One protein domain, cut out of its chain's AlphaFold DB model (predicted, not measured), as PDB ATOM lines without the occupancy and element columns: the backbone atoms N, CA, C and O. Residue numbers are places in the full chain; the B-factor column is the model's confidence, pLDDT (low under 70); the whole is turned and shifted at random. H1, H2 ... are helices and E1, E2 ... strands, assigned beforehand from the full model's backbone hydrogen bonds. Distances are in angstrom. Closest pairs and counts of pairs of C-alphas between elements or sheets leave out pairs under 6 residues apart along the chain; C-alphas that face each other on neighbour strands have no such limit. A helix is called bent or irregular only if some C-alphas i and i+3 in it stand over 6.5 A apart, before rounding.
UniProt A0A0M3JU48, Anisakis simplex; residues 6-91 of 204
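What this domain is: This is residues 6 to 91 of the 204 residues of a protein of Anisakis simplex (UniProt A0A0M3JU48). A strongly twisted sheet, built on the long hairpin E3 and E4 with E5 beside E4 and the short E6 beside E3, has one helix, H1, packed on it, and a small separate hairpin, E1 and E2, whose tip, residues 9 to 14, sticks out. The loop of residues 33 to 43, which joins E3 to E4, lies at one end of the longest axis. The printed part has 86 residues, with one named helix and six named strands in the order E1 E2 E3 E4 E5 H1 E6; its class is mixed, helices and strands. The larger sheet runs E5 E4 E3 E6 and is mixed, while E1 and E2 are antiparallel. The whole is only just compact, close to loose, with a radius of gyration of the C-alphas of 14.2 A and spans of 43 by 32 by 23 A.

Where its parts are: Find C-alpha 6 at (-0.343, 21.459, 78.727), where E1, residues 6 to 9, begins its 9.7 A. E2, residues 14 to 18, covers 13.0 A. At C-alpha 22, (-8.887, 20.599, 81.829), E3 begins and runs 28.1 A to residue 32. E4, residues 44 to 53, covers 28.7 A, and E5, residues 61 to 66, 16.8 A. H1, residues 67 to 77, covers 15.6 A and is irregular: C-alphas 68 and 71 are 7.3 A apart. E6, residues 81 to 83, covers 6.6 A and ends at C-alpha 83, (-11.294, 34.837, 85.219).

How they stand to each other: Look first at E3, E4 and E5, a meander, each strand the antiparallel neighbour of the one before. Between E3 and E4, N 46 and O 30 are 2.8 A apart; between E4 and E5, N 49 and O 63 are 2.8 A apart. On the other side of E3 from E4, E6 is parallel to E3 at 53 degrees, with N 26 and O 82 2.8 A apart. E5, H1 and E6 form a split strand-helix-strand unit, two strands of one sheet joined through a helix, with E4 and E3 between them in the sheet, and its crossover is right-handed. H1 is on the sheet, and only just at the sheet's level, with a height of 3.9 A; its closest C-alphas to E4 are those of Ser 67 and Phe 46, 5.5 A apart. In H1, 5 of 7 O i to N i+4 pairs are within hydrogen-bond range. In the hairpin E1 and E2, N 8 and O 15 are 2.9 A apart. The closest C-alphas of E1 and E5, those of Asn 8 and Val 63, are 7.6 A apart; E1 and H1 are apart.

The domain as a whole: The two C-alphas farthest apart, those of His 36 and Thr 55, are 44.5 A from each other. The printed part has no cut, and the link from E3 to E4, 11 residues, is long. The mean pLDDT of the printed part is 77.3; look for values under 70 at residues 31 to 44, residue 68 and residues 85 to 91.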
ATOM      1  N   ILE A   6      -1.007  20.538  77.806       86.75
ATOM      2  CA  ILE A   6      -0.343  21.459  78.727       86.75
ATOM      3  C   ILE A   6       0.620  20.619  79.560       86.75
ATOM      4  O   ILE A   6       0.214  19.631  80.172       86.75
ATOM      5  N   LEU A   7       1.895  20.994  79.559       88.56
ATOM      6  CA  LEU A   7       2.942  20.280  80.279       88.56
ATOM      7  C   LEU A   7       3.413  21.136  81.450       88.56
ATOM      8  O   LEU A   7       3.859  22.263  81.243       88.56
ATOM      9  N   ASN A   8       3.336  20.596  82.662       88.69
ATOM     10  CA  ASN A   8       4.016  21.163  83.818       88.69
ATOM     11  C   ASN A   8       5.253  20.316  84.107       88.69
ATOM     12  O   ASN A   8       5.144  19.138  84.450       88.69
ATOM     13  N   VAL A   9       6.421  20.922  83.905       88.56
ATOM     14  CA  VAL A   9       7.721  20.277  84.059       88.56
ATOM     15  C   VAL A   9       8.417  20.904  85.253       88.56
ATOM     16  O   VAL A   9       8.713  22.097  85.254       88.56
ATOM     17  N   THR A  10       8.703  20.090  86.258       85.62
ATOM     18  CA  THR A  10       9.583  20.454  87.367       85.62
ATOM     19  C   THR A  10      10.883  19.661  87.259       85.62
ATOM     20  O   THR A  10      11.034  18.798  86.396       85.62
ATOM     21  N   ASN A  11      11.821  19.902  88.174       86.69
ATOM     22  CA  ASN A  11      13.070  19.138  88.228       86.69
ATOM     23  C   ASN A  11      12.853  17.634  88.488       86.69
ATOM     24  O   ASN A  11      13.752  16.842  88.218       86.69
ATOM     25  N   TYR A  12      11.687  17.239  89.015       89.38
ATOM     26  CA  TYR A  12      11.431  15.870  89.476       89.38
ATOM     27  C   TYR A  12      10.095  15.288  89.005       89.38
ATOM     28  O   TYR A  12       9.788  14.137  89.309       89.38
ATOM     29  N   SER A  13       9.279  16.056  88.286       87.25
ATOM     30  CA  SER A  13       7.968  15.606  87.827       87.25
ATOM     31  C   SER A  13       7.596  16.207  86.478       87.25
ATOM     32  O   SER A  13       7.930  17.348  86.164       87.25
ATOM     33  N   LEU A  14       6.872  15.415  85.691       88.88
ATOM     34  CA  LEU A  14       6.227  15.830  84.455       88.88
ATOM     35  C   LEU A  14       4.737  15.526  84.592       88.88
ATOM     36  O   LEU A  14       4.351  14.365  84.721       88.88
ATOM     37  N   ILE A  15       3.906  16.562  84.552       88.25
ATOM     38  CA  ILE A  15       2.452  16.427  84.496       88.25
ATOM     39  C   ILE A  15       2.010  16.792  83.084       88.25
ATOM     40  O   ILE A  15       2.234  17.911  82.623       88.25
ATOM     41  N   CYS A  16       1.368  15.843  82.406       89.38
ATOM     42  CA  CYS A  16       0.814  16.025  81.070       89.38
ATOM     43  C   CYS A  16      -0.708  16.140  81.165       89.38
ATOM     44  O   CYS A  16      -1.392  15.152  81.424       89.38
ATOM     45  N   ALA A  17      -1.244  17.330  80.926       89.31
ATOM     46  CA  ALA A  17      -2.675  17.585  80.974       89.31
ATOM     47  C   ALA A  17      -3.236  17.784  79.562       89.31
ATOM     48  O   ALA A  17      -2.785  18.653  78.819       89.31
ATOM     49  N   GLN A  18      -4.224  16.981  79.168       89.38
ATOM     50  CA  GLN A  18      -4.851  17.112  77.854       89.38
ATOM     51  C   GLN A  18      -5.820  18.301  77.851       89.38
ATOM     52  O   GLN A  18      -6.702  18.374  78.702       89.38
ATOM     53  N   VAL A  19      -5.722  19.199  76.867       87.38
ATOM     54  CA  VAL A  19      -6.524  20.438  76.805       87.38
ATOM     55  C   VAL A  19      -8.035  20.162  76.825       87.38
ATOM     56  O   VAL A  19      -8.803  20.946  77.379       87.38
ATOM     57  N   SER A  20      -8.497  19.026  76.298       87.75
ATOM     58  CA  SER A  20      -9.910  18.621  76.366       87.75
ATOM     59  C   SER A  20     -10.394  18.288  77.787       87.75
ATOM     60  O   SER A  20     -11.566  18.498  78.077       87.75
ATOM     61  N   ASP A  21      -9.506  17.842  78.678       89.12
ATOM     62  CA  ASP A  21      -9.796  17.307  80.022       89.12
ATOM     63  C   ASP A  21      -9.402  18.280  81.155       89.12
ATOM     64  O   ASP A  21      -9.213  17.885  82.306       89.12
ATOM     65  N   VAL A  22      -9.245  19.569  80.838       90.50
ATOM     66  CA  VAL A  22      -8.887  20.599  81.829       90.50
ATOM     67  C   VAL A  22      -9.858  21.764  81.877       90.50
ATOM     68  O   VAL A  22     -10.363  22.201  80.849       90.50
ATOM     69  N   THR A  23     -10.076  22.328  83.055       89.19
ATOM     70  CA  THR A  23     -10.619  23.680  83.214       89.19
ATOM     71  C   THR A  23      -9.477  24.626  83.559       89.19
ATOM     72  O   THR A  23      -8.617  24.279  84.368       89.19
ATOM     73  N   LEU A  24      -9.467  25.793  82.917       89.00
ATOM     74  CA  LEU A  24      -8.451  26.825  83.098       89.00
ATOM     75  C   LEU A  24      -9.106  28.031  83.755       89.00
ATOM     76  O   LEU A  24     -10.090  28.548  83.223       89.00
ATOM     77  N   GLU A  25      -8.551  28.486  84.870       87.12
ATOM     78  CA  GLU A  25      -9.032  29.670  85.575       87.12
ATOM     79  C   GLU A  25      -7.848  30.528  86.014       87.12
ATOM     80  O   GLU A  25      -6.935  30.057  86.684       87.12
ATOM     81  N   ALA A  26      -7.834  31.797  85.618       84.38
ATOM     82  CA  ALA A  26      -6.888  32.765  86.143       84.38
ATOM     83  C   ALA A  26      -7.328  33.146  87.561       84.38
ATOM     84  O   ALA A  26      -8.396  33.734  87.743       84.38
ATOM     85  N   VAL A  27      -6.508  32.786  88.549       86.12
ATOM     86  CA  VAL A  27      -6.827  32.891  89.983       86.12
ATOM     87  C   VAL A  27      -6.120  34.052  90.672       86.12
ATOM     88  O   VAL A  27      -6.614  34.558  91.677       86.12
ATOM     89  N   ARG A  28      -4.977  34.504  90.140       80.75
ATOM     90  CA  ARG A  28      -4.199  35.603  90.727       80.75
ATOM     91  C   ARG A  28      -3.492  36.423  89.657       80.75
ATOM     92  O   ARG A  28      -3.072  35.880  88.636       80.75
ATOM     93  N   ALA A  29      -3.347  37.719  89.914       79.50
ATOM     94  CA  ALA A  29      -2.533  38.619  89.114       79.50
ATOM     95  C   ALA A  29      -1.606  39.423  90.029       79.50
ATOM     96  O   ALA A  29      -2.092  40.144  90.897       79.50
ATOM     97  N   ASP A  30      -0.298  39.320  89.811       78.06
ATOM     98  CA  ASP A  30       0.710  40.057  90.575       78.06
ATOM     99  C   ASP A  30       1.522  40.970  89.653       78.06
ATOM    100  O   ASP A  30       1.718  40.675  88.473       78.06
ATOM    101  N   GLU A  31       2.050  42.057  90.208       68.12
ATOM    102  CA  GLU A  31       2.999  42.937  89.528       68.12
ATOM    103  C   GLU A  31       4.401  42.718  90.082       68.12
ATOM    104  O   GLU A  31       4.618  42.730  91.296       68.12
ATOM    105  N   HIS A  32       5.369  42.564  89.183       63.34
ATOM    106  CA  HIS A  32       6.772  42.612  89.557       63.34
ATOM    107  C   HIS A  32       7.425  43.872  88.977       63.34
ATOM    108  O   HIS A  32       7.392  44.066  87.755       63.34
ATOM    109  N   PRO A  33       8.030  44.735  89.820       53.16
ATOM    110  CA  PRO A  33       8.868  45.819  89.334       53.16
ATOM    111  C   PRO A  33      10.114  45.190  88.706       53.16
ATOM    112  O   PRO A  33      10.961  44.626  89.396       53.16
ATOM    113  N   ILE A  34      10.195  45.217  87.377       55.28
ATOM    114  CA  ILE A  34      11.351  44.683  86.659       55.28
ATOM    115  C   ILE A  34      12.560  45.582  86.952       55.28
ATOM    116  O   ILE A  34      12.548  46.777  86.661       55.28
ATOM    117  N   SER A  35      13.615  44.991  87.516       41.88
ATOM    118  CA  SER A  35      14.934  45.611  87.669       41.88
ATOM    119  C   SER A  35      15.582  45.894  86.307       41.88
ATOM    120  O   SER A  35      15.434  45.090  85.391       41.88
ATOM    121  N   HIS A  36      16.345  46.987  86.231       44.81
ATOM    122  CA  HIS A  36      17.041  47.681  85.123       44.81
ATOM    123  C   HIS A  36      17.672  46.920  83.917       44.81
ATOM    124  O   HIS A  36      18.392  47.546  83.143       44.81
ATOM    125  N   HIS A  37      17.444  45.624  83.697       46.03
ATOM    126  CA  HIS A  37      18.137  44.829  82.670       46.03
ATOM    127  C   HIS A  37      17.334  44.483  81.407       46.03
ATOM    128  O   HIS A  37      17.931  44.020  80.434       46.03
ATOM    129  N   GLU A  38      16.028  44.758  81.345       43.69
ATOM    130  CA  GLU A  38      15.252  44.578  80.112       43.69
ATOM    131  C   GLU A  38      14.997  45.918  79.416       43.69
ATOM    132  O   GLU A  38      14.438  46.851  79.990       43.69
ATOM    133  N   ARG A  39      15.353  46.001  78.127       48.06
ATOM    134  CA  ARG A  39      15.216  47.195  77.260       48.06
ATOM    135  C   ARG A  39      13.763  47.672  77.046       48.06
ATOM    136  O   ARG A  39      13.537  48.580  76.254       48.06
ATOM    137  N   SER A  40      12.796  47.065  77.737       48.72
ATOM    138  CA  SER A  40      11.361  47.363  77.697       48.72
ATOM    139  C   SER A  40      10.775  47.793  79.056       48.72
ATOM    140  O   SER A  40       9.555  47.807  79.189       48.72
ATOM    141  N   GLY A  41      11.620  48.173  80.023       47.59
ATOM    142  CA  GLY A  41      11.301  48.522  81.418       47.59
ATOM    143  C   GLY A  41       9.956  49.208  81.689       47.59
ATOM    144  O   GLY A  41       9.847  50.428  81.668       47.59
ATOM    145  N   GLY A  42       8.956  48.395  82.014       52.44
ATOM    146  CA  GLY A  42       7.720  48.769  82.694       52.44
ATOM    147  C   GLY A  42       7.311  47.620  83.627       52.44
ATOM    148  O   GLY A  42       7.843  46.513  83.479       52.44
ATOM    149  N   PRO A  43       6.416  47.841  84.604       58.00
ATOM    150  CA  PRO A  43       5.956  46.776  85.492       58.00
ATOM    151  C   PRO A  43       5.272  45.673  84.672       58.00
ATOM    152  O   PRO A  43       4.305  45.931  83.953       58.00
ATOM    153  N   ALA A  44       5.780  44.439  84.750       66.44
ATOM    154  CA  ALA A  44       5.146  43.298  84.100       66.44
ATOM    155  C   ALA A  44       4.143  42.660  85.059       66.44
ATOM    156  O   ALA A  44       4.500  42.219  86.156       66.44
ATOM    157  N   GLN A  45       2.884  42.606  84.626       77.62
ATOM    158  CA  GLN A  45       1.850  41.844  85.309       77.62
ATOM    159  C   GLN A  45       1.988  40.365  84.928       77.62
ATOM    160  O   GLN A  45       2.041  40.013  83.745       77.62
ATOM    161  N   PHE A  46       2.025  39.500  85.934       83.25
ATOM    162  CA  PHE A  46       1.986  38.052  85.788       83.25
ATOM    163  C   PHE A  46       0.631  37.522  86.239       83.25
ATOM    164  O   PHE A  46       0.043  38.024  87.193       83.25
ATOM    165  N   LEU A  47       0.150  36.498  85.547       85.88
ATOM    166  CA  LEU A  47      -1.100  35.806  85.821       85.88
ATOM    167  C   LEU A  47      -0.790  34.380  86.238       85.88
ATOM    168  O   LEU A  47      -0.078  33.669  85.527       85.88
ATOM    169  N   ASP A  48      -1.364  33.963  87.358       87.88
ATOM    170  CA  ASP A  48      -1.382  32.574  87.787       87.88
ATOM    171  C   ASP A  48      -2.679  31.935  87.288       87.88
ATOM    172  O   ASP A  48      -3.782  32.339  87.670       87.88
ATOM    173  N   ILE A  49      -2.538  30.941  86.417       89.00
ATOM    174  CA  ILE A  49      -3.640  30.185  85.831       89.00
ATOM    175  C   ILE A  49      -3.652  28.804  86.465       89.00
ATOM    176  O   ILE A  49      -2.721  28.020  86.290       89.00
ATOM    177  N   GLU A  50      -4.711  28.506  87.206       90.81
ATOM    178  CA  GLU A  50      -4.954  27.184  87.756       90.81
ATOM    179  C   GLU A  50      -5.464  26.251  86.651       90.81
ATOM    180  O   GLU A  50      -6.431  26.541  85.938       90.81
ATOM    181  N   VAL A  51      -4.795  25.107  86.515       91.31
ATOM    182  CA  VAL A  51      -5.159  24.020  85.612       91.31
ATOM    183  C   VAL A  51      -5.735  22.887  86.446       91.31
ATOM    184  O   VAL A  51      -5.021  22.244  87.215       91.31
ATOM    185  N   ARG A  52      -7.028  22.613  86.276       91.50
ATOM    186  CA  ARG A  52      -7.749  21.576  87.025       91.50
ATOM    187  C   ARG A  52      -8.228  20.477  86.088       91.50
ATOM    188  O   ARG A  52      -8.790  20.762  85.035       91.50
ATOM    189  N   SER A  53      -8.024  19.219  86.470       91.31
ATOM    190  CA  SER A  53      -8.532  18.070  85.716       91.31
ATOM    191  C   SER A  53     -10.047  17.937  85.879       91.31
ATOM    192  O   SER A  53     -10.544  17.905  87.006       91.31
ATOM    193  N   ILE A  54     -10.776  17.789  84.770       88.56
ATOM    194  CA  ILE A  54     -12.219  17.493  84.797       88.56
ATOM    195  C   ILE A  54     -12.438  16.076  85.344       88.56
ATOM    196  O   ILE A  54     -13.293  15.855  86.198       88.56
ATOM    197  N   THR A  55     -11.621  15.121  84.896       89.50
ATOM    198  CA  THR A  55     -11.683  13.714  85.325       89.50
ATOM    199  C   THR A  55     -10.924  13.403  86.620       89.50
ATOM    200  O   THR A  55     -10.885  12.242  87.027       89.50
ATOM    201  N   LYS A  56     -10.342  14.409  87.290       87.69
ATOM    202  CA  LYS A  56      -9.550  14.270  88.532       87.69
ATOM    203  C   LYS A  56      -8.349  13.315  88.415       87.69
ATOM    204  O   LYS A  56      -7.976  12.661  89.383       87.69
ATOM    205  N   LYS A  57      -7.730  13.230  87.234       84.75
ATOM    206  CA  LYS A  57      -6.563  12.357  86.987       84.75
ATOM    207  C   LYS A  57      -5.249  12.895  87.548       84.75
ATOM    208  O   LYS A  57      -4.281  12.148  87.642       84.75
ATOM    209  N   PHE A  58      -5.197  14.184  87.860       87.88
ATOM    210  CA  PHE A  58      -4.022  14.844  88.408       87.88
ATOM    211  C   PHE A  58      -4.443  15.963  89.364       87.88
ATOM    212  O   PHE A  58      -5.530  16.534  89.223       87.88
ATOM    213  N   GLU A  59      -3.566  16.264  90.319       87.62
ATOM    214  CA  GLU A  59      -3.740  17.372  91.256       87.62
ATOM    215  C   GLU A  59      -3.631  18.721  90.536       87.62
ATOM    216  O   GLU A  59      -2.740  18.876  89.691       87.62
ATOM    217  N   PRO A  60      -4.496  19.704  90.848       89.81
ATOM    218  CA  PRO A  60      -4.428  21.022  90.233       89.81
ATOM    219  C   PRO A  60      -3.037  21.639  90.358       89.81
ATOM    220  O   PRO A  60      -2.376  21.532  91.390       89.81
ATOM    221  N   PHE A  61      -2.594  22.311  89.301       89.94
ATOM    222  CA  PHE A  61      -1.314  23.009  89.291       89.94
ATOM    223  C   PHE A  61      -1.458  24.398  88.683       89.94
ATOM    224  O   PHE A  61      -2.393  24.667  87.930       89.94
ATOM    225  N   ILE A  62      -0.512  25.280  89.002       90.12
ATOM    226  CA  ILE A  62      -0.506  26.660  88.519       90.12
ATOM    227  C   ILE A  62       0.501  26.818  87.386       90.12
ATOM    228  O   ILE A  62       1.658  26.413  87.498       90.12
ATOM    229  N   VAL A  63       0.054  27.452  86.306       88.62
ATOM    230  CA  VAL A  63       0.891  27.948  85.216       88.62
ATOM    231  C   VAL A  63       0.953  29.462  85.328       88.62
ATOM    232  O   VAL A  63      -0.074  30.136  85.261       88.62
ATOM    233  N   ARG A  64       2.162  30.004  85.486       86.56
ATOM    234  CA  ARG A  64       2.387  31.449  85.502       86.56
ATOM    235  C   ARG A  64       2.741  31.944  84.107       86.56
ATOM    236  O   ARG A  64       3.675  31.429  83.495       86.56
ATOM    237  N   ILE A  65       2.048  32.977  83.637       84.44
ATOM    238  CA  ILE A  65       2.349  33.645  82.365       84.44
ATOM    239  C   ILE A  65       2.373  35.162  82.520       84.44
ATOM    240  O   ILE A  65       1.797  35.712  83.452       84.44
ATOM    241  N   GLN A  66       3.014  35.856  81.585       79.94
ATOM    242  CA  GLN A  66       2.919  37.311  81.496       79.94
ATOM    243  C   GLN A  66       1.567  37.715  80.887       79.94
ATOM    244  O   GLN A  66       1.111  37.089  79.927       79.94
ATOM    245  N   SER A  67       0.947  38.788  81.385       76.94
ATOM    246  CA  SER A  67      -0.368  39.252  80.912       76.94
ATOM    247  C   SER A  67      -0.405  39.549  79.408       76.94
ATOM    248  O   SER A  67      -1.384  39.221  78.742       76.94
ATOM    249  N   GLY A  68       0.690  40.066  78.839       69.81
ATOM    250  CA  GLY A  68       0.818  40.319  77.397       69.81
ATOM    251  C   GLY A  68       0.759  39.066  76.511       69.81
ATOM    252  O   GLY A  68       0.463  39.181  75.330       69.81
ATOM    253  N   GLN A  69       0.998  37.872  77.065       74.88
ATOM    254  CA  GLN A  69       0.925  36.592  76.342       74.88
ATOM    255  C   GLN A  69      -0.417  35.872  76.552       74.88
ATOM    256  O   GLN A  69      -0.632  34.786  76.012       74.88
ATOM    257  N   PHE A  70      -1.327  36.452  77.344       79.88
ATOM    258  CA  PHE A  70      -2.594  35.820  77.705       79.88
ATOM    259  C   PHE A  70      -3.467  35.523  76.481       79.88
ATOM    260  O   PHE A  70      -3.999  34.418  76.371       79.88
ATOM    261  N   GLN A  71      -3.573  36.470  75.541       73.81
ATOM    262  CA  GLN A  71      -4.366  36.270  74.322       73.81
ATOM    263  C   GLN A  71      -3.740  35.227  73.399       73.81
ATOM    264  O   GLN A  71      -4.420  34.283  73.013       73.81
ATOM    265  N   ASP A  72      -2.430  35.302  73.158       75.88
ATOM    266  CA  ASP A  72      -1.716  34.303  72.357       75.88
ATOM    267  C   ASP A  72      -1.899  32.883  72.913       75.88
ATOM    268  O   ASP A  72      -2.041  31.917  72.159       75.88
ATOM    269  N   MET A  73      -1.887  32.731  74.242       78.06
ATOM    270  CA  MET A  73      -2.109  31.440  74.886       78.06
ATOM    271  C   MET A  73      -3.564  30.980  74.741       78.06
ATOM    272  O   MET A  73      -3.802  29.813  74.425       78.06
ATOM    273  N   ARG A  74      -4.532  31.881  74.934       79.88
ATOM    274  CA  ARG A  74      -5.960  31.596  74.740       79.88
ATOM    275  C   ARG A  74      -6.247  31.133  73.308       79.88
ATOM    276  O   ARG A  74      -6.924  30.120  73.128       79.88
ATOM    277  N   ASP A  75      -5.675  31.815  72.322       77.38
ATOM    278  CA  ASP A  75      -5.831  31.500  70.902       77.38
ATOM    279  C   ASP A  75      -5.189  30.154  70.550       77.38
ATOM    280  O   ASP A  75      -5.793  29.327  69.864       77.38
ATOM    281  N   LYS A  76      -3.990  29.874  71.078       79.31
ATOM    282  CA  LYS A  76      -3.305  28.587  70.865       79.31
ATOM    283  C   LYS A  76      -4.057  27.408  71.473       79.31
ATOM    284  O   LYS A  76      -4.093  26.345  70.855       79.31
ATOM    285  N   LEU A  77      -4.624  27.581  72.667       79.75
ATOM    286  CA  LEU A  77      -5.380  26.539  73.366       79.75
ATOM    287  C   LEU A  77      -6.788  26.355  72.789       79.75
ATOM    288  O   LEU A  77      -7.388  25.303  73.008       79.75
ATOM    289  N   ASN A  78      -7.311  27.359  72.075       79.50
ATOM    290  CA  ASN A  78      -8.675  27.402  71.549       79.50
ATOM    291  C   ASN A  78      -9.723  26.982  72.603       79.50
ATOM    292  O   ASN A  78     -10.686  26.266  72.318       79.50
ATOM    293  N   LYS A  79      -9.488  27.374  73.861       78.12
ATOM    294  CA  LYS A  79     -10.310  27.031  75.023       78.12
ATOM    295  C   LYS A  79     -10.492  28.273  75.895       78.12
ATOM    296  O   LYS A  79      -9.520  29.003  76.101       78.12
ATOM    297  N   PRO A  80     -11.704  28.546  76.412       78.38
ATOM    298  CA  PRO A  80     -11.901  29.668  77.317       78.38
ATOM    299  C   PRO A  80     -11.107  29.461  78.610       78.38
ATOM    300  O   PRO A  80     -11.104  28.371  79.183       78.38
ATOM    301  N   ILE A  81     -10.462  30.532  79.062       80.44
ATOM    302  CA  ILE A  81      -9.827  30.626  80.375       80.44
ATOM    303  C   ILE A  81     -10.745  31.504  81.218       80.44
ATOM    304  O   ILE A  81     -10.991  32.658  80.857       80.44
ATOM    305  N   GLY A  82     -11.305  30.936  82.285       78.62
ATOM    306  CA  GLY A  82     -12.118  31.675  83.243       78.62
ATOM    307  C   GLY A  82     -11.280  32.730  83.959       78.62
ATOM    308  O   GLY A  82     -10.076  32.558  84.134       78.62
ATOM    309  N   LEU A  83     -11.908  33.827  84.364       76.44
ATOM    310  CA  LEU A  83     -11.294  34.837  85.219       76.44
ATOM    311  C   LEU A  83     -12.000  34.768  86.566       76.44
ATOM    312  O   LEU A  83     -13.210  35.002  86.628       76.44
ATOM    313  N   ALA A  84     -11.262  34.447  87.627       78.25
ATOM    314  CA  ALA A  84     -11.797  34.555  88.972       78.25
ATOM    315  C   ALA A  84     -12.181  36.020  89.238       78.25
ATOM    316  O   ALA A  84     -11.523  36.939  88.753       78.25
ATOM    317  N   GLN A  85     -13.224  36.255  90.042       58.44
ATOM    318  CA  GLN A  85     -13.793  37.598  90.283       58.44
ATOM    319  C   GLN A  85     -12.780  38.646  90.780       58.44
ATOM    320  O   GLN A  85     -13.034  39.843  90.704       58.44
ATOM    321  N   GLN A  86     -11.639  38.196  91.299       60.75
ATOM    322  CA  GLN A  86     -10.596  39.015  91.917       60.75
ATOM    323  C   GLN A  86      -9.438  39.319  90.950       60.75
ATOM    324  O   GLN A  86      -8.533  40.082  91.280       60.75
ATOM    325  N   VAL A  87      -9.448  38.721  89.755       60.19
ATOM    326  CA  VAL A  87      -8.402  38.884  88.746       60.19
ATOM    327  C   VAL A  87      -8.810  39.969  87.761       60.19
ATOM    328  O   VAL A  87      -9.616  39.753  86.857       60.19
ATOM    329  N   VAL A  88      -8.202  41.143  87.914       59.75
ATOM    330  CA  VAL A  88      -8.289  42.226  86.932       59.75
ATOM    331  C   VAL A  88      -7.082  42.131  86.002       59.75
ATOM    332  O   VAL A  88      -5.949  42.443  86.382       59.75
ATOM    333  N   LEU A  89      -7.326  41.702  84.763       59.81
ATOM    334  CA  LEU A  89      -6.361  41.853  83.676       59.81
ATOM    335  C   LEU A  89      -6.170  43.349  83.434       59.81
ATOM    336  O   LEU A  89      -7.086  44.016  82.951       59.81
ATOM    337  N   LYS A  90      -5.000  43.892  83.778       55.91
ATOM    338  CA  LYS A  90      -4.700  45.280  83.440       55.91
ATOM    339  C   LYS A  90      -4.390  45.314  81.947       55.91
ATOM    340  O   LYS A  90      -3.453  44.658  81.492       55.91
ATOM    341  N   GLN A  91      -5.191  46.057  81.182       58.91
ATOM    342  CA  GLN A  91      -4.824  46.423  79.814       58.91
ATOM    343  C   GLN A  91      -3.444  47.080  79.851       58.91
ATOM    344  O   GLN A  91      -3.173  47.881  80.753       58.91
TER     345      GLN A  91